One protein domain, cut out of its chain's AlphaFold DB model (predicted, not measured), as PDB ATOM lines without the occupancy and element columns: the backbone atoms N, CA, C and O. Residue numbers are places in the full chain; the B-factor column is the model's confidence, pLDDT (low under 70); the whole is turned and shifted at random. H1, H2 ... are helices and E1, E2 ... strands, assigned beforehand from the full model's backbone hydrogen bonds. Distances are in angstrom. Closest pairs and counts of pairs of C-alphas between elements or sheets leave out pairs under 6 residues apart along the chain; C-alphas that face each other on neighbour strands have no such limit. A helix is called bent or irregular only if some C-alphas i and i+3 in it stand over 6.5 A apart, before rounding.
ATOM      1  N   GLN A  13     117.171 126.622  93.410       29.11
ATOM      2  CA  GLN A  13     117.814 125.505  92.716       29.11
ATOM      3  C   GLN A  13     119.308 125.705  92.396       29.11
ATOM      4  O   GLN A  13     120.031 124.715  92.322       29.11
ATOM      5  N   GLU A  14     119.810 126.936  92.281       31.08
ATOM      6  CA  GLU A  14     121.244 127.203  92.062       31.08
ATOM      7  C   GLU A  14     122.046 127.096  93.366       31.08
ATOM      8  O   GLU A  14     123.142 126.541  93.380       31.08
ATOM      9  N   LEU A  15     121.447 127.484  94.499       30.30
ATOM     10  CA  LEU A  15     122.001 127.200  95.830       30.30
ATOM     11  C   LEU A  15     122.072 125.693  96.111       30.30
ATOM     12  O   LEU A  15     123.021 125.237  96.740       30.30
ATOM     13  N   ILE A  16     121.110 124.913  95.614       31.34
ATOM     14  CA  ILE A  16     121.097 123.449  95.740       31.34
ATOM     15  C   ILE A  16     122.173 122.797  94.850       31.34
ATOM     16  O   ILE A  16     122.796 121.834  95.285       31.34
ATOM     17  N   ASN A  17     122.468 123.349  93.669       29.77
ATOM     18  CA  ASN A  17     123.528 122.831  92.792       29.77
ATOM     19  C   ASN A  17     124.950 123.135  93.301       29.77
ATOM     20  O   ASN A  17     125.832 122.305  93.136       29.77
ATOM     21  N   ILE A  18     125.180 124.277  93.961       33.53
ATOM     22  CA  ILE A  18     126.511 124.635  94.502       33.53
ATOM     23  C   ILE A  18     126.804 123.905  95.832       33.53
ATOM     24  O   ILE A  18     127.953 123.770  96.247       33.53
ATOM     25  N   THR A  19     125.763 123.414  96.514       39.84
ATOM     26  CA  THR A  19     125.856 122.760  97.836       39.84
ATOM     27  C   THR A  19     125.724 121.240  97.791       39.84
ATOM     28  O   THR A  19     125.907 120.578  98.815       39.84
ATOM     29  N   GLN A  20     125.477 120.660  96.618       35.72
ATOM     30  CA  GLN A  20     125.435 119.208  96.461       35.72
ATOM     31  C   GLN A  20     126.806 118.548  96.559       35.72
ATOM     32  O   GLN A  20     126.822 117.341  96.743       35.72
ATOM     33  N   ASP A  21     127.905 119.319  96.580       40.91
ATOM     34  CA  ASP A  21     129.267 118.783  96.483       40.91
ATOM     35  C   ASP A  21     130.025 118.467  97.790       40.91
ATOM     36  O   ASP A  21     131.154 117.976  97.760       40.91
ATOM     37  N   GLY A  22     129.418 118.680  98.966       34.53
ATOM     38  CA  GLY A  22     130.159 118.459 100.218       34.53
ATOM     39  C   GLY A  22     129.388 118.410 101.533       34.53
ATOM     40  O   GLY A  22     130.005 118.204 102.576       34.53
ATOM     41  N   TRP A  23     128.061 118.573 101.540       31.36
ATOM     42  CA  TRP A  23     127.327 118.810 102.794       31.36
ATOM     43  C   TRP A  23     127.036 117.581 103.658       31.36
ATOM     44  O   TRP A  23     126.534 117.696 104.776       31.36
ATOM     45  N   THR A  24     127.354 116.393 103.174       34.62
ATOM     46  CA  THR A  24     126.915 115.144 103.798       34.62
ATOM     47  C   THR A  24     128.006 114.396 104.557       34.62
ATOM     48  O   THR A  24     127.685 113.464 105.294       34.62
ATOM     49  N   SER A  25     129.259 114.842 104.429       43.56
ATOM     50  CA  SER A  25     130.432 114.374 105.189       43.56
ATOM     51  C   SER A  25     130.819 115.393 106.269       43.56
ATOM     52  O   SER A  25     131.985 115.643 106.563       43.56
ATOM     53  N   ILE A  26     129.811 116.081 106.797       47.12
ATOM     54  CA  ILE A  26     129.952 117.232 107.674       47.12
ATOM     55  C   ILE A  26     129.609 116.782 109.103       47.12
ATOM     56  O   ILE A  26     128.466 116.417 109.398       47.12
ATOM     57  N   ARG A  27     130.599 116.773 110.006       52.25
ATOM     58  CA  ARG A  27     130.424 116.368 111.415       52.25
ATOM     59  C   ARG A  27     130.152 117.561 112.310       52.25
ATOM     60  O   ARG A  27     130.938 118.506 112.341       52.25
ATOM     61  N   LYS A  28     129.074 117.486 113.097       54.28
ATOM     62  CA  LYS A  28     128.838 118.422 114.205       54.28
ATOM     63  C   LYS A  28     129.893 118.200 115.283       54.28
ATOM     64  O   LYS A  28     129.951 117.124 115.871       54.28
ATOM     65  N   LEU A  29     130.676 119.235 115.565       52.72
ATOM     66  CA  LEU A  29     131.666 119.223 116.631       52.72
ATOM     67  C   LEU A  29     130.953 119.352 117.977       52.72
ATOM     68  O   LEU A  29     130.312 120.362 118.267       52.72
ATOM     69  N   LEU A  30     131.053 118.309 118.801       52.66
ATOM     70  CA  LEU A  30     130.585 118.361 120.183       52.66
ATOM     71  C   LEU A  30     131.641 119.051 121.061       52.66
ATOM     72  O   LEU A  30     132.828 118.753 120.913       52.66
ATOM     73  N   PRO A  31     131.236 119.896 122.027       44.41
ATOM     74  CA  PRO A  31     132.154 120.720 122.818       44.41
ATOM     75  C   PRO A  31     133.176 119.948 123.675       44.41
ATOM     76  O   PRO A  31     134.107 120.561 124.185       44.41
ATOM     77  N   TYR A  32     133.044 118.623 123.825       44.06
ATOM     78  CA  TYR A  32     133.885 117.824 124.729       44.06
ATOM     79  C   TYR A  32     134.400 116.492 124.149       44.06
ATOM     80  O   TYR A  32     134.910 115.677 124.912       44.06
ATOM     81  N   GLY A  33     134.252 116.219 122.843       42.59
ATOM     82  CA  GLY A  33     134.345 114.829 122.354       42.59
ATOM     83  C   GLY A  33     135.174 114.530 121.106       42.59
ATOM     84  O   GLY A  33     135.600 113.388 120.957       42.59
ATOM     85  N   GLU A  34     135.419 115.485 120.206       48.75
ATOM     86  CA  GLU A  34     136.127 115.185 118.952       48.75
ATOM     87  C   GLU A  34     137.420 115.998 118.838       48.75
ATOM     88  O   GLU A  34     137.408 117.222 118.742       48.75
ATOM     89  N   THR A  35     138.558 115.295 118.825       57.19
ATOM     90  CA  THR A  35     139.890 115.841 118.526       57.19
ATOM     91  C   THR A  35     140.039 116.084 117.024       57.19
ATOM     92  O   THR A  35     140.921 115.527 116.371       57.19
ATOM     93  N   ILE A  36     139.132 116.864 116.441       66.69
ATOM     94  CA  ILE A  36     139.308 117.370 115.081       66.69
ATOM     95  C   ILE A  36     140.278 118.546 115.169       66.69
ATOM     96  O   ILE A  36     140.202 119.346 116.098       66.69
ATOM     97  N   ARG A  37     141.236 118.619 114.239       77.88
ATOM     98  CA  ARG A  37     142.271 119.662 114.195       77.88
ATOM     99  C   ARG A  37     141.840 120.741 113.186       77.88
ATOM    100  O   ARG A  37     142.192 120.624 112.008       77.88
ATOM    101  N   PRO A  38     141.027 121.744 113.590       83.50
ATOM    102  CA  PRO A  38     140.552 122.791 112.691       83.50
ATOM    103  C   PRO A  38     141.727 123.682 112.300       83.50
ATOM    104  O   PRO A  38     142.179 124.508 113.089       83.50
ATOM    105  N   LEU A  39     142.254 123.498 111.091       87.12
ATOM    106  CA  LEU A  39     143.338 124.350 110.604       87.12
ATOM    107  C   LEU A  39     142.810 125.520 109.773       87.12
ATOM    108  O   LEU A  39     143.464 126.557 109.702       87.12
ATOM    109  N   ILE A  40     141.621 125.382 109.183       87.56
ATOM    110  CA  ILE A  40     140.938 126.462 108.473       87.56
ATOM    111  C   ILE A  40     139.506 126.555 108.989       87.56
ATOM    112  O   ILE A  40     138.811 125.545 109.074       87.56
ATOM    113  N   GLN A  41     139.056 127.764 109.315       86.06
ATOM    114  CA  GLN A  41     137.700 128.027 109.788       86.06
ATOM    115  C   GLN A  41     137.039 129.126 108.958       86.06
ATOM    116  O   GLN A  41     137.527 130.253 108.933       86.06
ATOM    117  N   GLN A  42     135.907 128.835 108.320       82.25
ATOM    118  CA  GLN A  42     135.092 129.832 107.631       82.25
ATOM    119  C   GLN A  42     133.876 130.213 108.475       82.25
ATOM    120  O   GLN A  42     133.112 129.357 108.923       82.25
ATOM    121  N   HIS A  43     133.674 131.515 108.651       75.50
ATOM    122  CA  HIS A  43     132.464 132.048 109.263       75.50
ATOM    123  C   HIS A  43     131.441 132.359 108.180       75.50
ATOM    124  O   HIS A  43     131.710 133.140 107.262       75.50
ATOM    125  N   ILE A  44     130.258 131.766 108.307       65.81
ATOM    126  CA  ILE A  44     129.157 132.008 107.379       65.81
ATOM    127  C   ILE A  44     128.452 133.304 107.820       65.81
ATOM    128  O   ILE A  44     127.974 133.372 108.958       65.81
ATOM    129  N   PRO A  45     128.429 134.362 106.984       54.00
ATOM    130  CA  PRO A  45     127.721 135.591 107.315       54.00
ATOM    131  C   PRO A  45     126.205 135.357 107.335       54.00
ATOM    132  O   PRO A  45     125.655 134.641 106.502       54.00
ATOM    133  N   THR A  46     125.528 136.000 108.282       49.34
ATOM    134  CA  THR A  46     124.065 136.027 108.403       49.34
ATOM    135  C   THR A  46     123.432 136.767 107.218       49.34
ATOM    136  O   THR A  46     123.834 137.903 106.950       49.34
ATOM    137  N   PRO A  47     122.420 136.210 106.528       43.06
ATOM    138  CA  PRO A  47     121.642 136.990 105.578       43.06
ATOM    139  C   PRO A  47     120.774 138.000 106.342       43.06
ATOM    140  O   PRO A  47     119.942 137.625 107.166       43.06
ATOM    141  N   LEU A  48     120.941 139.293 106.053       36.00
ATOM    142  CA  LEU A  48     119.936 140.304 106.383       36.00
ATOM    143  C   LEU A  48     118.794 140.151 105.376       36.00
ATOM    144  O   LEU A  48     118.812 140.753 104.304       36.00
ATOM    145  N   VAL A  58     119.419 130.319 114.611       45.75
ATOM    146  CA  VAL A  58     119.892 129.031 115.126       45.75
ATOM    147  C   VAL A  58     121.404 129.135 115.301       45.75
ATOM    148  O   VAL A  58     122.150 129.009 114.331       45.75
ATOM    149  N   ASP A  59     121.850 129.395 116.529       54.66
ATOM    150  CA  ASP A  59     123.224 129.105 116.943       54.66
ATOM    151  C   ASP A  59     123.494 127.625 116.637       54.66
ATOM    152  O   ASP A  59     122.793 126.743 117.148       54.66
ATOM    153  N   HIS A  60     124.415 127.348 115.712       58.62
ATOM    154  CA  HIS A  60     124.727 125.981 115.321       58.62
ATOM    155  C   HIS A  60     126.112 125.600 115.846       58.62
ATOM    156  O   HIS A  60     127.051 126.395 115.770       58.62
ATOM    157  N   PRO A  61     126.290 124.358 116.332       63.88
ATOM    158  CA  PRO A  61     127.613 123.890 116.710       63.88
ATOM    159  C   PRO A  61     128.561 123.975 115.502       63.88
ATOM    160  O   PRO A  61     128.096 123.843 114.364       63.88
ATOM    161  N   PRO A  62     129.871 124.182 115.713       70.69
ATOM    162  CA  PRO A  62     130.849 124.189 114.632       70.69
ATOM    163  C   PRO A  62     130.791 122.879 113.851       70.69
ATOM    164  O   PRO A  62     130.492 121.823 114.417       70.69
ATOM    165  N   VAL A  63     131.067 122.933 112.553       71.50
ATOM    166  CA  VAL A  63     130.882 121.774 111.685       71.50
ATOM    167  C   VAL A  63     132.104 121.532 110.819       71.50
ATOM    168  O   VAL A  63     132.518 122.415 110.076       71.50
ATOM    169  N   ALA A  64     132.705 120.352 110.931       74.69
ATOM    170  CA  ALA A  64     133.929 120.002 110.224       74.69
ATOM    171  C   ALA A  64     133.641 119.215 108.948       74.69
ATOM    172  O   ALA A  64     132.822 118.298 108.962       74.69
ATOM    173  N   VAL A  65     134.356 119.548 107.875       75.38
ATOM    174  CA  VAL A  65     134.364 118.788 106.622       75.38
ATOM    175  C   VAL A  65     135.314 117.605 106.772       75.38
ATOM    176  O   VAL A  65     136.480 117.789 107.132       75.38
ATOM    177  N   GLU A  66     134.821 116.395 106.519       66.00
ATOM    178  CA  GLU A  66     135.641 115.186 106.550       66.00
ATOM    179  C   GLU A  66     136.717 115.168 105.449       66.00
ATOM    180  O   GLU A  66     136.524 115.732 104.364       66.00
ATOM    181  N   PRO A  67     137.845 114.470 105.683       68.62
ATOM    182  CA  PRO A  67     138.808 114.177 104.631       68.62
ATOM    183  C   PRO A  67     138.143 113.525 103.414       68.62
ATOM    184  O   PRO A  67     137.150 112.813 103.544       68.62
ATOM    185  N   MET A  68     138.709 113.743 102.228       67.88
ATOM    186  CA  MET A  68     138.157 113.282 100.943       67.88
ATOM    187  C   MET A  68     136.836 113.951 100.530       67.88
ATOM    188  O   MET A  68     136.269 113.583  99.504       67.88
ATOM    189  N   THR A  69     136.372 114.959 101.274       66.50
ATOM    190  CA  THR A  69     135.212 115.781 100.911       66.50
ATOM    191  C   THR A  69     135.638 117.221 100.681       66.50
ATOM    192  O   THR A  69     136.374 117.805 101.477       66.50
ATOM    193  N   PHE A  70     135.174 117.799  99.580       72.69
ATOM    194  CA  PHE A  70     135.491 119.164  99.196       72.69
ATOM    195  C   PHE A  70     134.310 120.082  99.510       72.69
ATOM    196  O   PHE A  70     133.173 119.775  99.183       72.69
ATOM    197  N   SER A  71     134.573 121.239 100.113       77.19
ATOM    198  CA  SER A  71     133.572 122.301 100.256       77.19
ATOM    199  C   SER A  71     134.163 123.641  99.833       77.19
ATOM    200  O   SER A  71     135.250 123.990 100.299       77.19
ATOM    201  N   PRO A  72     133.484 124.433  98.990       75.50
ATOM    202  CA  PRO A  72     134.030 125.713  98.579       75.50
ATOM    203  C   PRO A  72     134.112 126.652  99.787       75.50
ATOM    204  O   PRO A  72     133.192 126.707 100.605       75.50
ATOM    205  N   PHE A  73     135.202 127.414  99.883       75.00
ATOM    206  CA  PHE A  73     135.325 128.520 100.834       75.00
ATOM    207  C   PHE A  73     135.861 129.779 100.157       75.00
ATOM    208  O   PHE A  73     136.655 129.712  99.216       75.00
ATOM    209  N   THR A  74     135.416 130.944 100.625       72.12
ATOM    210  CA  THR A  74     135.780 132.238 100.034       72.12
ATOM    211  C   THR A  74     137.073 132.790 100.641       72.12
ATOM    212  O   THR A  74     137.679 132.218 101.543       72.12
ATOM    213  N   THR A  75     137.556 133.926 100.144       70.31
ATOM    214  CA  THR A  75     138.662 134.671 100.773       70.31
ATOM    215  C   THR A  75     138.234 135.493 101.976       70.31
ATOM    216  O   THR A  75     139.068 135.873 102.794       70.31
ATOM    217  N   THR A  76     136.940 135.763 102.094       71.38
ATOM    218  CA  THR A  76     136.359 136.574 103.155       71.38
ATOM    219  C   THR A  76     135.923 135.701 104.327       71.38
ATOM    220  O   THR A  76     135.436 134.592 104.144       71.38
ATOM    221  N   ASN A  77     136.073 136.215 105.550       77.75
ATOM    222  CA  ASN A  77     135.629 135.551 106.782       77.75
ATOM    223  C   ASN A  77     136.265 134.169 107.050       77.75
ATOM    224  O   ASN A  77     135.682 133.349 107.759       77.75
ATOM    225  N   VAL A  78     137.471 133.926 106.528       83.44
ATOM    226  CA  VAL A  78     138.243 132.707 106.794       83.44
ATOM    227  C   VAL A  78     139.391 133.002 107.752       83.44
ATOM    228  O   VAL A  78     140.164 133.936 107.544       83.44
ATOM    229  N   LEU A  79     139.505 132.187 108.793       88.19
ATOM    230  CA  LEU A  79     140.620 132.149 109.724       88.19
ATOM    231  C   LEU A  79     141.513 130.954 109.377       88.19
ATOM    232  O   LEU A  79     141.034 129.826 109.276       88.19
ATOM    233  N   PHE A  80     142.810 131.205 109.225       91.62
ATOM    234  CA  PHE A  80     143.827 130.169 109.057       91.62
ATOM    235  C   PHE A  80     144.591 130.032 110.373       91.62
ATOM    236  O   PHE A  80     145.122 131.018 110.887       91.62
ATOM    237  N   ALA A  81     144.655 128.821 110.919       92.50
ATOM    238  CA  ALA A  81     145.563 128.516 112.015       92.50
ATOM    239  C   ALA A  81     147.020 128.638 111.541       92.50
ATOM    240  O   ALA A  81     147.301 128.533 110.345       92.50
ATOM    241  N   TYR A  82     147.957 128.794 112.482       93.94
ATOM    242  CA  TYR A  82     149.391 128.863 112.171       93.94
ATOM    243  C   TYR A  82     149.837 127.703 111.261       93.94
ATOM    244  O   TYR A  82     150.436 127.933 110.214       93.94
ATOM    245  N   ASP A  83     149.437 126.471 111.578       93.88
ATOM    246  CA  ASP A  83     149.786 125.267 110.807       93.88
ATOM    247  C   ASP A  83     149.165 125.210 109.395       93.88
ATOM    248  O   ASP A  83     149.559 124.364 108.596       93.88
ATOM    249  N   ALA A  84     148.215 126.087 109.059       94.62
ATOM    250  CA  ALA A  84     147.654 126.232 107.709       94.62
ATOM    251  C   ALA A  84     148.015 127.561 107.039       94.62
ATOM    252  O   ALA A  84     147.488 127.872 105.975       94.62
ATOM    253  N   PHE A  85     148.934 128.344 107.602       94.50
ATOM    254  CA  PHE A  85     149.339 129.616 107.004       94.50
ATOM    255  C   PHE A  85     149.945 129.452 105.595       94.50
ATOM    256  O   PHE A  85     149.793 130.320 104.735       94.50
ATOM    257  N   TRP A  86     150.539 128.290 105.301       94.81
ATOM    258  CA  TRP A  86     150.993 127.915 103.957       94.81
ATOM    259  C   TRP A  86     149.891 127.940 102.887       94.81
ATOM    260  O   TRP A  86     150.204 128.107 101.710       94.81
ATOM    261  N   ALA A  87     148.624 127.812 103.282       92.88
ATOM    262  CA  ALA A  87     147.467 127.765 102.394       92.88
ATOM    263  C   ALA A  87     146.929 129.148 101.989       92.88
ATOM    264  O   ALA A  87     145.931 129.245 101.273       92.88
ATOM    265  N   LEU A  88     147.576 130.230 102.434       89.50
ATOM    266  CA  LEU A  88     147.147 131.590 102.139       89.50
ATOM    267  C   LEU A  88     147.200 132.016 100.655       89.50
ATOM    268  O   LEU A  88     146.291 132.767 100.275       89.50
ATOM    269  N   PRO A  89     148.191 131.612  99.822       85.69
ATOM    270  CA  PRO A  89     148.440 132.271  98.551       85.69
ATOM    271  C   PRO A  89     147.232 132.125  97.630       85.69
ATOM    272  O   PRO A  89     146.619 131.059  97.517       85.69
ATOM    273  N   LEU A  90     146.881 133.239  96.999       71.75
ATOM    274  CA  LEU A  90     145.787 133.328  96.049       71.75
ATOM    275  C   LEU A  90     146.382 133.367  94.645       71.75
ATOM    276  O   LEU A  90     147.126 134.301  94.349       71.75
ATOM    277  N   PRO A  91     146.084 132.380  93.791       63.72
ATOM    278  CA  PRO A  91     146.448 132.479  92.390       63.72
ATOM    279  C   PRO A  91     145.671 133.636  91.741       63.72
ATOM    280  O   PRO A  91     144.466 133.755  91.953       63.72
ATOM    281  N   GLU A  92     146.356 134.500  90.987       60.06
ATOM    282  CA  GLU A  92     145.783 135.744  90.443       60.06
ATOM    283  C   GLU A  92     144.709 135.505  89.368       60.06
ATOM    284  O   GLU A  92     143.792 136.314  89.233       60.06
ATOM    285  N   SER A  93     144.783 134.391  88.629       54.59
ATOM    286  CA  SER A  93     143.966 134.182  87.423       54.59
ATOM    287  C   SER A  93     142.634 133.462  87.651       54.59
ATOM    288  O   SER A  93     141.835 133.361  86.721       54.59
ATOM    289  N   TYR A  94     142.372 132.947  88.856       60.34
ATOM    290  CA  TYR A  94     141.196 132.110  89.126       60.34
ATOM    291  C   TYR A  94     140.352 132.637  90.285       60.34
ATOM    292  O   TYR A  94     140.843 133.311  91.193       60.34
ATOM    293  N   SER A  95     139.056 132.303  90.267       59.84
ATOM    294  CA  SER A  95     138.128 132.702  91.324       59.84
ATOM    295  C   SER A  95     138.614 132.205  92.690       59.84
ATOM    296  O   SER A  95     139.239 131.150  92.814       59.84
ATOM    297  N   HIS A  96     138.315 132.960  93.751       63.12
ATOM    298  CA  HIS A  96     138.724 132.663  95.133       63.12
ATOM    299  C   HIS A  96     138.394 131.231  95.603       63.12
ATOM    300  O   HIS A  96     139.028 130.720  96.528       63.12
ATOM    301  N   ILE A  97     137.430 130.587  94.944       67.75
ATOM    302  CA  ILE A  97     137.000 129.209  95.165       67.75
ATOM    303  C   ILE A  97     138.068 128.196  94.722       67.75
ATOM    304  O   ILE A  97     138.221 127.168  95.371       67.75
ATOM    305  N   TRP A  98     138.889 128.473  93.708       75.12
ATOM    306  CA  TRP A  98     139.911 127.524  93.240       75.12
ATOM    307  C   TRP A  98     140.973 127.216  94.292       75.12
ATOM    308  O   TRP A  98     141.399 126.068  94.431       75.12
ATOM    309  N   ARG A  99     141.345 128.221  95.094       84.00
ATOM    310  CA  ARG A  99     142.223 128.020  96.252       84.00
ATOM    311  C   ARG A  99     141.638 126.990  97.212       84.00
ATOM    312  O   ARG A  99     142.380 126.167  97.739       84.00
ATOM    313  N   SER A 100     140.323 127.027  97.428       83.88
ATOM    314  CA  SER A 100     139.679 126.147  98.399       83.88
ATOM    315  C   SER A 100     139.898 124.670  98.078       83.88
ATOM    316  O   SER A 100     140.111 123.882  98.998       83.88
ATOM    317  N   TRP A 101     139.936 124.296  96.799       86.50
ATOM    318  CA  TRP A 101     140.046 122.901  96.384       86.50
ATOM    319  C   TRP A 101     141.445 122.324  96.617       86.50
ATOM    320  O   TRP A 101     141.591 121.349  97.352       86.50
ATOM    321  N   TRP A 102     142.499 122.929  96.060       89.88
ATOM    322  CA  TRP A 102     143.852 122.365  96.200       89.88
ATOM    323  C   TRP A 102     144.354 122.421  97.652       89.88
ATOM    324  O   TRP A 102     145.027 121.497  98.114       89.88
ATOM    325  N   VAL A 103     143.967 123.463  98.402       92.62
ATOM    326  CA  VAL A 103     144.275 123.585  99.832       92.62
ATOM    327  C   VAL A 103     143.625 122.460 100.624       92.62
ATOM    328  O   VAL A 103     144.307 121.826 101.425       92.62
ATOM    329  N   GLN A 104     142.333 122.184 100.408       90.88
ATOM    330  CA  GLN A 104     141.647 121.088 101.102       90.88
ATOM    331  C   GLN A 104     142.304 119.744 100.819       90.88
ATOM    332  O   GLN A 104     142.498 118.965 101.750       90.88
ATOM    333  N   ARG A 105     142.743 119.503  99.578       91.44
ATOM    334  CA  ARG A 105     143.443 118.260  99.255       91.44
ATOM    335  C   ARG A 105     144.708 118.083 100.097       91.44
ATOM    336  O   ARG A 105     144.933 116.994 100.620       91.44
ATOM    337  N   LEU A 106     145.520 119.129 100.244       94.56
ATOM    338  CA  LEU A 106     146.759 119.076 101.031       94.56
ATOM    339  C   LEU A 106     146.531 119.176 102.545       94.56
ATOM    340  O   LEU A 106     147.348 118.671 103.312       94.56
ATOM    341  N   LEU A 107     145.418 119.769 102.994       92.62
ATOM    342  CA  LEU A 107     145.024 119.762 104.406       92.62
ATOM    343  C   LEU A 107     144.896 118.333 104.938       92.62
ATOM    344  O   LEU A 107     145.328 118.061 106.059       92.62
ATOM    345  N   TRP A 108     144.365 117.412 104.131       88.69
ATOM    346  CA  TRP A 108     144.211 116.013 104.531       88.69
ATOM    347  C   TRP A 108     145.555 115.332 104.799       88.69
ATOM    348  O   TRP A 108     145.667 114.556 105.745       88.69
ATOM    349  N   ASP A 109     146.594 115.681 104.036       90.31
ATOM    350  CA  ASP A 109     147.935 115.111 104.203       90.31
ATOM    351  C   ASP A 109     148.604 115.546 105.521       90.31
ATOM    352  O   ASP A 109     149.550 114.906 105.977       90.31
ATOM    353  N   VAL A 110     148.114 116.615 106.157       91.94
ATOM    354  CA  VAL A 110     148.608 117.127 107.450       91.94
ATOM    355  C   VAL A 110     147.594 116.938 108.588       91.94
ATOM    356  O   VAL A 110     147.751 117.512 109.668       91.94
ATOM    357  N   GLY A 111     146.535 116.151 108.352       87.12
ATOM    358  CA  GLY A 111     145.437 115.906 109.303       87.12
ATOM    359  C   GLY A 111     144.605 117.140 109.646       87.12
ATOM    360  O   GLY A 111     143.925 117.167 110.676       87.12
ATOM    361  N   GLY A 112     144.693 118.182 108.824       88.81
ATOM    362  CA  GLY A 112     143.942 119.413 108.981       88.81
ATOM    363  C   GLY A 112     142.533 119.302 108.418       88.81
ATOM    364  O   GLY A 112     142.281 118.560 107.473       88.81
ATOM    365  N   HIS A 113     141.621 120.076 109.001       87.19
ATOM    366  CA  HIS A 113     140.223 120.119 108.581       87.19
ATOM    367  C   HIS A 113     139.771 121.555 108.311       87.19
ATOM    368  O   HIS A 113     140.232 122.497 108.971       87.19
ATOM    369  N   LEU A 114     138.847 121.687 107.357       87.19
ATOM    370  CA  LEU A 114     138.027 122.878 107.165       87.19
ATOM    371  C   LEU A 114     136.818 122.800 108.103       87.19
ATOM    372  O   LEU A 114     136.132 121.780 108.143       87.19
ATOM    373  N   VAL A 115     136.551 123.874 108.840       84.75
ATOM    374  CA  VAL A 115     135.413 123.979 109.758       84.75
ATOM    375  C   VAL A 115     134.554 125.189 109.422       84.75
ATOM    376  O   VAL A 115     135.053 126.295 109.233       84.75
ATOM    377  N   PHE A 116     133.245 124.992 109.400       80.06
ATOM    378  CA  PHE A 116     132.250 126.045 109.307       80.06
ATOM    379  C   PHE A 116     131.750 126.417 110.695       80.06
ATOM    380  O   PHE A 116     131.364 125.558 111.489       80.06
ATOM    381  N   HIS A 117     131.741 127.712 110.983       74.62
ATOM    382  CA  HIS A 117     131.287 128.246 112.260       74.62
ATOM    383  C   HIS A 117     130.236 129.334 112.035       74.62
ATOM    384  O   HIS A 117     130.315 130.097 111.066       74.62
ATOM    385  N   SER A 118     129.275 129.444 112.953       69.00
ATOM    386  CA  SER A 118     128.388 130.608 112.998       69.00
ATOM    387  C   SER A 118     129.213 131.875 113.247       69.00
ATOM    388  O   SER A 118     130.108 131.874 114.095       69.00
ATOM    389  N   SER A 119     128.957 132.948 112.495       62.56
ATOM    390  CA  SER A 119     129.638 134.230 112.707       62.56
ATOM    391  C   SER A 119     129.176 134.871 114.023       62.56
ATOM    392  O   SER A 119     127.981 135.126 114.161       62.56
ATOM    393  N   PRO A 120     130.080 135.217 114.960       52.75
ATOM    394  CA  PRO A 120     129.712 135.969 116.164       52.75
ATOM    395  C   PRO A 120     129.426 137.453 115.873       52.75
ATOM    396  O   PRO A 120     128.983 138.186 116.753       52.75
ATOM    397  N   VAL A 121     129.703 137.920 114.650       50.59
ATOM    398  CA  VAL A 121     129.546 139.323 114.254       50.59
ATOM    399  C   VAL A 121     128.434 139.444 113.216       50.59
ATOM    400  O   VAL A 121     128.561 138.924 112.103       50.59
ATOM    401  N   ASN A 122     127.390 140.203 113.562       49.22
ATOM    402  CA  ASN A 122     126.415 140.742 112.613       49.22
ATOM    403  C   ASN A 122     127.117 141.776 111.728       49.22
ATOM    404  O   ASN A 122     127.209 142.954 112.076       49.22
ATOM    405  N   THR A 135     129.690 130.324  84.084       51.28
ATOM    406  CA  THR A 135     129.388 129.701  82.809       51.28
ATOM    407  C   THR A 135     129.386 128.189  83.019       51.28
ATOM    408  O   THR A 135     130.104 127.666  83.871       51.28
ATOM    409  N   VAL A 136     128.629 127.460  82.197       52.25
ATOM    410  CA  VAL A 136     128.667 125.983  82.156       52.25
ATOM    411  C   VAL A 136     130.111 125.461  82.032       52.25
ATOM    412  O   VAL A 136     130.456 124.407  82.561       52.25
ATOM    413  N   GLU A 137     130.984 126.226  81.372       58.22
ATOM    414  CA  GLU A 137     132.406 125.917  81.230       58.22
ATOM    415  C   GLU A 137     133.194 126.007  82.550       58.22
ATOM    416  O   GLU A 137     134.124 125.220  82.754       58.22
ATOM    417  N   GLU A 138     132.852 126.938  83.448       62.47
ATOM    418  CA  GLU A 138     133.477 127.041  84.774       62.47
ATOM    419  C   GLU A 138     133.082 125.849  85.652       62.47
ATOM    420  O   GLU A 138     133.962 125.207  86.230       62.47
ATOM    421  N   ASP A 139     131.802 125.470  85.663       62.19
ATOM    422  CA  ASP A 139     131.309 124.313  86.423       62.19
ATOM    423  C   ASP A 139     131.923 122.993  85.923       62.19
ATOM    424  O   ASP A 139     132.351 122.147  86.719       62.19
ATOM    425  N   GLU A 140     132.063 122.819  84.604       62.78
ATOM    426  CA  GLU A 140     132.768 121.664  84.037       62.78
ATOM    427  C   GLU A 140     134.251 121.631  84.430       62.78
ATOM    428  O   GLU A 140     134.808 120.553  84.679       62.78
ATOM    429  N   ARG A 141     134.919 122.789  84.461       69.31
ATOM    430  CA  ARG A 141     136.324 122.892  84.879       69.31
ATOM    431  C   ARG A 141     136.492 122.560  86.356       69.31
ATOM    432  O   ARG A 141     137.394 121.790  86.686       69.31
ATOM    433  N   VAL A 142     135.617 123.079  87.216       71.81
ATOM    434  CA  VAL A 142     135.609 122.774  88.654       71.81
ATOM    435  C   VAL A 142     135.370 121.282  88.876       71.81
ATOM    436  O   VAL A 142     136.148 120.648  89.585       71.81
ATOM    437  N   SER A 143     134.395 120.685  88.188       68.19
ATOM    438  CA  SER A 143     134.108 119.245  88.279       68.19
ATOM    439  C   SER A 143     135.321 118.384  87.894       68.19
ATOM    440  O   SER A 143     135.664 117.423  88.588       68.19
ATOM    441  N   LYS A 144     136.015 118.737  86.801       74.44
ATOM    442  CA  LYS A 144     137.244 118.049  86.361       74.44
ATOM    443  C   LYS A 144     138.369 118.191  87.386       74.44
ATOM    444  O   LYS A 144     139.058 117.209  87.653       74.44
ATOM    445  N   LEU A 145     138.538 119.379  87.965       80.69
ATOM    446  CA  LEU A 145     139.542 119.632  88.996       80.69
ATOM    447  C   LEU A 145     139.257 118.827  90.264       80.69
ATOM    448  O   LEU A 145     140.148 118.143  90.756       80.69
ATOM    449  N   VAL A 146     138.035 118.885  90.790       77.75
ATOM    450  CA  VAL A 146     137.646 118.184  92.023       77.75
ATOM    451  C   VAL A 146     137.857 116.679  91.872       77.75
ATOM    452  O   VAL A 146     138.456 116.050  92.746       77.75
ATOM    453  N   ARG A 147     137.465 116.107  90.725       74.31
ATOM    454  CA  ARG A 147     137.722 114.696  90.409       74.31
ATOM    455  C   ARG A 147     139.213 114.374  90.310       74.31
ATOM    456  O   ARG A 147     139.642 113.319  90.758       74.31
ATOM    457  N   TYR A 148     140.004 115.266  89.725       80.12
ATOM    458  CA  TYR A 148     141.450 115.085  89.671       80.12
ATOM    459  C   TYR A 148     142.071 115.103  91.073       80.12
ATOM    460  O   TYR A 148     142.843 114.214  91.422       80.12
ATOM    461  N   LEU A 149     141.704 116.084  91.901       84.62
ATOM    462  CA  LEU A 149     142.232 116.233  93.255       84.62
ATOM    463  C   LEU A 149     141.826 115.074  94.171       84.62
ATOM    464  O   LEU A 149     142.627 114.682  95.018       84.62
ATOM    465  N   SER A 150     140.628 114.502  94.004       77.19
ATOM    466  CA  SER A 150     140.191 113.337  94.787       77.19
ATOM    467  C   SER A 150     140.989 112.067  94.469       77.19
ATOM    468  O   SER A 150     141.160 111.217  95.342       77.19
ATOM    469  N   GLU A 151     141.520 111.950  93.250       75.94
ATOM    470  CA  GLU A 151     142.368 110.835  92.809       75.94
ATOM    471  C   GLU A 151     143.872 111.126  92.971       75.94
ATOM    472  O   GLU A 151     144.694 110.206  92.928       75.94
ATOM    473  N   TRP A 152     144.249 112.391  93.176       87.75
ATOM    474  CA  TRP A 152     145.641 112.811  93.266       87.75
ATOM    475  C   TRP A 152     146.337 112.232  94.501       87.75
ATOM    476  O   TRP A 152     145.821 112.268  95.624       87.75
ATOM    477  N   THR A 153     147.560 111.745  94.305       86.12
ATOM    478  CA  THR A 153     148.435 111.234  95.363       86.12
ATOM    479  C   THR A 153     149.871 111.671  95.101       86.12
ATOM    480  O   THR A 153     150.256 111.900  93.958       86.12
ATOM    481  N   SER A 154     150.676 111.761  96.159       89.94
ATOM    482  CA  SER A 154     152.097 112.086  96.051       89.94
ATOM    483  C   SER A 154     152.933 111.183  96.944       89.94
ATOM    484  O   SER A 154     152.556 110.870  98.076       89.94
ATOM    485  N   SER A 155     154.093 110.779  96.430       88.81
ATOM    486  CA  SER A 155     155.105 110.017  97.166       88.81
ATOM    487  C   SER A 155     156.092 110.911  97.921       88.81
ATOM    488  O   SER A 155     156.995 110.402  98.584       88.81
ATOM    489  N   LYS A 156     155.955 112.242  97.830       94.50
ATOM    490  CA  LYS A 156     156.862 113.176  98.502       94.50
ATOM    491  C   LYS A 156     156.660 113.152 100.018       94.50
ATOM    492  O   LYS A 156     155.534 113.012 100.507       94.50
ATOM    493  N   ALA A 157     157.759 113.306 100.753       91.94
ATOM    494  CA  ALA A 157     157.787 113.143 102.206       91.94
ATOM    495  C   ALA A 157     157.398 114.420 102.963       91.94
ATOM    496  O   ALA A 157     156.927 114.348 104.096       91.94
ATOM    497  N   THR A 158     157.584 115.593 102.355       95.75
ATOM    498  CA  THR A 158     157.312 116.881 103.008       95.75
ATOM    499  C   THR A 158     156.145 117.620 102.358       95.75
ATOM    500  O   THR A 158     155.942 117.535 101.146       95.75
ATOM    501  N   LEU A 159     155.412 118.415 103.148       96.19
ATOM    502  CA  LEU A 159     154.338 119.273 102.633       96.19
ATOM    503  C   LEU A 159     154.846 120.217 101.544       96.19
ATOM    504  O   LEU A 159     154.200 120.373 100.516       96.19
ATOM    505  N   VAL A 160     156.033 120.793 101.729       96.69
ATOM    506  CA  VAL A 160     156.646 121.696 100.748       96.69
ATOM    507  C   VAL A 160     156.827 121.021  99.389       96.69
ATOM    508  O   VAL A 160     156.547 121.621  98.353       96.69
ATOM    509  N   GLU A 161     157.315 119.782  99.375       96.06
ATOM    510  CA  GLU A 161     157.473 119.035  98.130       96.06
ATOM    511  C   GLU A 161     156.118 118.682  97.522       96.06
ATOM    512  O   GLU A 161     155.958 118.867  96.321       96.06
ATOM    513  N   ARG A 162     155.138 118.261  98.333       96.31
ATOM    514  CA  ARG A 162     153.775 117.953  97.867       96.31
ATOM    515  C   ARG A 162     153.053 119.163  97.287       96.31
ATOM    516  O   ARG A 162     152.384 119.023  96.272       96.31
ATOM    517  N   MET A 163     153.222 120.345  97.880       95.38
ATOM    518  CA  MET A 163     152.691 121.600  97.339       95.38
ATOM    519  C   MET A 163     153.226 121.854  95.928       95.38
ATOM    520  O   MET A 163     152.452 122.124  95.016       95.38
ATOM    521  N   ARG A 164     154.544 121.732  95.721       94.69
ATOM    522  CA  ARG A 164     155.135 121.920  94.386       94.69
ATOM    523  C   ARG A 164     154.730 120.826  93.406       94.69
ATOM    524  O   ARG A 164     154.496 121.134  92.242       94.69
ATOM    525  N   ASP A 165     154.665 119.582  93.873       95.88
ATOM    526  CA  ASP A 165     154.259 118.416  93.087       95.88
ATOM    527  C   ASP A 165     152.835 118.611  92.553       95.88
ATOM    528  O   ASP A 165     152.635 118.636  91.343       95.88
ATOM    529  N   LEU A 166     151.884 118.913  93.447       95.19
ATOM    530  CA  LEU A 166     150.492 119.180  93.096       95.19
ATOM    531  C   LEU A 166     150.364 120.354  92.124       95.19
ATOM    532  O   LEU A 166     149.679 120.237  91.114       95.19
ATOM    533  N   MET A 167     151.030 121.478  92.395       92.69
ATOM    534  CA  MET A 167     150.941 122.644  91.511       92.69
ATOM    535  C   MET A 167     151.544 122.365  90.129       92.69
ATOM    536  O   MET A 167     150.980 122.784  89.122       92.69
ATOM    537  N   THR A 168     152.651 121.622  90.052       94.38
ATOM    538  CA  THR A 168     153.258 121.206  88.772       94.38
ATOM    539  C   THR A 168     152.304 120.312  87.982       94.38
ATOM    540  O   THR A 168     152.120 120.486  86.775       94.38
ATOM    541  N   ASP A 169     151.657 119.382  88.673       94.81
ATOM    542  CA  ASP A 169     150.648 118.494  88.116       94.81
ATOM    543  C   ASP A 169     149.408 119.257  87.634       94.81
ATOM    544  O   ASP A 169     148.910 119.001  86.534       94.81
ATOM    545  N   MET A 170     148.946 120.246  88.398       91.69
ATOM    546  CA  MET A 170     147.841 121.116  88.005       91.69
ATOM    547  C   MET A 170     148.175 121.925  86.744       91.69
ATOM    548  O   MET A 170     147.330 122.012  85.851       91.69
ATOM    549  N   VAL A 171     149.408 122.424  86.601       91.88
ATOM    550  CA  VAL A 171     149.877 123.079  85.363       91.88
ATOM    551  C   VAL A 171     149.887 122.101  84.189       91.88
ATOM    552  O   VAL A 171     149.370 122.400  83.112       91.88
ATOM    553  N   LYS A 172     150.426 120.893  84.390       94.00
ATOM    554  CA  LYS A 172     150.495 119.848  83.355       94.00
ATOM    555  C   LYS A 172     149.112 119.467  82.819       94.00
ATOM    556  O   LYS A 172     148.957 119.260  81.615       94.00
ATOM    557  N   HIS A 173     148.116 119.395  83.699       90.00
ATOM    558  CA  HIS A 173     146.729 119.083  83.345       90.00
ATOM    559  C   HIS A 173     145.910 120.319  82.945       90.00
ATOM    560  O   HIS A 173     144.717 120.191  82.674       90.00
ATOM    561  N   LYS A 174     146.549 121.493  82.832       88.75
ATOM    562  CA  LYS A 174     145.935 122.766  82.419       88.75
ATOM    563  C   LYS A 174     144.823 123.247  83.359       88.75
ATOM    564  O   LYS A 174     143.877 123.895  82.916       88.75
ATOM    565  N   PHE A 175     144.932 122.921  84.646       85.25
ATOM    566  CA  PHE A 175     144.074 123.475  85.695       85.25
ATOM    567  C   PHE A 175     144.542 124.863  86.143       85.25
ATOM    568  O   PHE A 175     143.710 125.680  86.509       85.25
ATOM    569  N   CYS A 176     145.846 125.138  86.091       84.81
ATOM    570  CA  CYS A 176     146.416 126.467  86.302       84.81
ATOM    571  C   CYS A 176     147.524 126.759  85.282       84.81
ATOM    572  O   CYS A 176     147.974 125.858  84.566       84.81
ATOM    573  N   GLU A 177     147.953 128.012  85.195       87.31
ATOM    574  CA  GLU A 177     149.084 128.429  84.379       87.31
ATOM    575  C   GLU A 177     150.406 128.355  85.165       87.31
ATOM    576  O   GLU A 177     150.497 128.058  86.361       87.31
ATOM    577  N   VAL A 178     151.502 128.601  84.452       89.88
ATOM    578  CA  VAL A 178     152.853 128.570  85.029       89.88
ATOM    579  C   VAL A 178     153.057 129.716  86.034       89.88
ATOM    580  O   VAL A 178     153.857 129.587  86.965       89.88
ATOM    581  N   SER A 179     152.335 130.827  85.871       89.25
ATOM    582  CA  SER A 179     152.375 131.978  86.779       89.25
ATOM    583  C   SER A 179     151.886 131.605  88.182       89.25
ATOM    584  O   SER A 179     152.530 131.984  89.161       89.25
ATOM    585  N   GLU A 180     150.842 130.784  88.316       87.06
ATOM    586  CA  GLU A 180     150.340 130.333  89.620       87.06
ATOM    587  C   GLU A 180     151.328 129.410  90.332       87.06
ATOM    588  O   GLU A 180     151.532 129.533  91.543       87.06
ATOM    589  N   LEU A 181     151.986 128.511  89.594       90.56
ATOM    590  CA  LEU A 181     153.061 127.686  90.150       90.56
ATOM    591  C   LEU A 181     154.201 128.561  90.691       90.56
ATOM    592  O   LEU A 181     154.754 128.263  91.755       90.56
ATOM    593  N   LYS A 182     154.535 129.652  89.990       91.75
ATOM    594  CA  LYS A 182     155.545 130.610  90.446       91.75
ATOM    595  C   LYS A 182     155.120 131.290  91.748       91.75
ATOM    596  O   LYS A 182     155.906 131.280  92.688       91.75
ATOM    597  N   VAL A 183     153.882 131.784  91.846       91.31
ATOM    598  CA  VAL A 183     153.351 132.420  93.070       91.31
ATOM    599  C   VAL A 183     153.448 131.480  94.276       91.31
ATOM    600  O   VAL A 183     153.946 131.874  95.329       91.31
ATOM    601  N   VAL A 184     153.033 130.217  94.130       92.00
ATOM    602  CA  VAL A 184     153.129 129.235  95.227       92.00
ATOM    603  C   VAL A 184     154.587 128.919  95.572       92.00
ATOM    604  O   VAL A 184     154.927 128.754  96.744       92.00
ATOM    605  N   THR A 185     155.466 128.848  94.573       93.75
ATOM    606  CA  THR A 185     156.894 128.579  94.792       93.75
ATOM    607  C   THR A 185     157.581 129.722  95.535       93.75
ATOM    608  O   THR A 185     158.324 129.453  96.482       93.75
ATOM    609  N   ASP A 186     157.305 130.968  95.153       95.19
ATOM    610  CA  ASP A 186     157.826 132.166  95.813       95.19
ATOM    611  C   ASP A 186     157.300 132.253  97.254       95.19
ATOM    612  O   ASP A 186     158.084 132.411  98.188       95.19
ATOM    613  N   TRP A 187     156.009 131.978  97.471       95.38
ATOM    614  CA  TRP A 187     155.424 131.932  98.814       95.38
ATOM    615  C   TRP A 187     156.098 130.902  99.734       95.38
ATOM    616  O   TRP A 187     156.370 131.173 100.903       95.38
ATOM    617  N   ILE A 188     156.427 129.716  99.213       96.19
ATOM    618  CA  ILE A 188     157.186 128.703  99.965       96.19
ATOM    619  C   ILE A 188     158.568 129.237 100.369       96.19
ATOM    620  O   ILE A 188     159.049 128.919 101.461       96.19
ATOM    621  N   ILE A 189     159.234 129.991  99.489       96.88
ATOM    622  CA  ILE A 189     160.550 130.584  99.765       96.88
ATOM    623  C   ILE A 189     160.426 131.645 100.859       96.88
ATOM    624  O   ILE A 189     161.204 131.613 101.817       96.88
ATOM    625  N   ASP A 190     159.425 132.517 100.775       97.50
ATOM    626  CA  ASP A 190     159.168 133.557 101.774       97.50
ATOM    627  C   ASP A 190     158.918 132.948 103.155       97.50
ATOM    628  O   ASP A 190     159.575 133.320 104.128       97.50
ATOM    629  N   LEU A 191     158.056 131.928 103.231       97.06
ATOM    630  CA  LEU A 191     157.777 131.200 104.471       97.06
ATOM    631  C   LEU A 191     159.038 130.594 105.089       97.06
ATOM    632  O   LEU A 191     159.266 130.725 106.292       97.06
ATOM    633  N   LYS A 192     159.895 129.966 104.279       96.31
ATOM    634  CA  LYS A 192     161.177 129.439 104.768       96.31
ATOM    635  C   LYS A 192     162.091 130.548 105.283       96.31
ATOM    636  O   LYS A 192     162.739 130.365 106.309       96.31
ATOM    637  N   THR A 193     162.126 131.682 104.589       97.50
ATOM    638  CA  THR A 193     162.976 132.830 104.930       97.50
ATOM    639  C   THR A 193     162.585 133.437 106.276       97.50
ATOM    640  O   THR A 193     163.460 133.769 107.073       97.50
ATOM    641  N   VAL A 194     161.285 133.516 106.575       96.94
ATOM    642  CA  VAL A 194     160.783 134.006 107.872       96.94
ATOM    643  C   VAL A 194     160.785 132.941 108.978       96.94
ATOM    644  O   VAL A 194     160.306 133.200 110.079       96.94
ATOM    645  N   GLY A 195     161.314 131.741 108.714       96.38
ATOM    646  CA  GLY A 195     161.410 130.665 109.704       96.38
ATOM    647  C   GLY A 195     160.083 129.961 110.007       96.38
ATOM    648  O   GLY A 195     159.925 129.385 111.084       96.38
TER     649      GLY A 195
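What this domain is: This is residues 13 to 48, 58 to 122 and 135 to 195 of the 396 residues of the protein "Hypothetical protein" of Adineta ricciae (UniProt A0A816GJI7). Helix H3 lies in the middle, with a small twisted sheet of five strands on one side of it and, on the side away from the sheet, helix H4 and a helical hairpin, H5 and H6. The short helix H2 packs on the sheet by E2, and H1 lies off by itself, not on the sheet and touching no helix. The printed part has 162 residues with six named helices and five named strands, in the order H1 E1 E2 E3 E4 H2 H3 E5 H4 H5 H6. The sheet is mixed, in the order E1 E3 E5 E2 E4, with only E5 and E2 parallel, and the class is mixed, helices and strands. The whole is compact, with a radius of gyration of the C-alphas of 16.1 A and spans of 44, 42 and 29 A.

How they stand to each other: H1, residues 13 to 19, is not on the sheet and touches no helix. E1, residues 26 to 28, is an edge strand, antiparallel to E3, residues 63 to 65, at 152 degrees, with N 27 and O 64 2.9 A apart, within hydrogen-bond range. E3 is antiparallel to E5, residues 113 to 118, at 151 degrees, with N 63 and O 116 at 2.8 A. E5 is parallel to E2, residues 38 to 44, at 32 degrees, with N 42 and O 115 at 2.8 A. E2 is antiparallel to the other edge strand, E4, residues 78 to 80, at 167 degrees, with N 79 and O 41 at 2.8 A. From edge to edge the strands' lines turn by 97 degrees. H2, residues 82 to 87, is on the sheet and over none of its strands, but only just: 2 of its 6 C-alphas fall on E2. Its closest C-alphas to E2 are those of Ala 84 and Leu 39, 5.5 A apart. H3, residues 96 to 109, is on the sheet and over E5, at a height over the sheet of 7.9 A, and runs along the strands, at 2 degrees to E5 on the local plane. H4, residues 136 to 151, touches H3 at a shallow tilt of 9 degrees, the same way; their closest C-alphas, of Arg 105 and Leu 149, are 6.4 A apart. H5, residues 159 to 172, touches H3 at a steep tilt of 48 degrees, opposite ways, closest at the C-alphas of Leu 106 and Met 163, 7.4 A. H4 and H5 are near each other. H6, residues 178 to 193, forms a hairpin with H5, at a shallow tilt of 10 degrees, closest at the C-alphas of Met 167 and Leu 181, 5.6 A. With residues 187 to 191 alone, H6 only just touches H2, with 3 pairs of C-alphas within 8 A, the closest those of Trp 86 and Ile 188, 7.4 A. Every O i to N i+4 pair is within hydrogen-bond range in H1, H4, H5 and H6; H3 has 6 of 10, and H2 has 0 of 2, with 2 of 3 O i to N i+3 pairs.

Where its parts are: H1 begins at C-alpha 13, at (117.814, 125.505, 92.716). E1, residues 26 to 28, and E2, residues 38 to 44, follow, E2 measuring 15.6 A from first to last C-alpha. E3, residues 63 to 65, and E4, residues 78 to 80, come next. H2, residues 82 to 87, is irregular: C-alphas 83 and 86 are 7.4 A apart. H3 measures 21.8 A from C-alpha 96, at (138.724, 132.663, 95.133), to C-alpha 109. E5 measures 16.4 A, H4 23.0 A and H5 19.7 A. H6 measures 22.7 A and ends at C-alpha 193, at (162.976, 132.830, 104.930).

The domain as a whole: The C-alphas of Gln 13 and Thr 193, the two farthest apart, are 47.4 A from each other. Residues 49 to 57 are not printed, with 14.3 A between C-alphas 48 and 58; residues 123 to 134 are not printed either, with 31.9 A between C-alphas 122 and 135. Of the links printed whole, the one from E3 to E4, residues 66 to 77, is long. The mean pLDDT of the printed part is 74.7, and 57 residues are under 70, among them residues 13 to 36; H1 has a mean of 32.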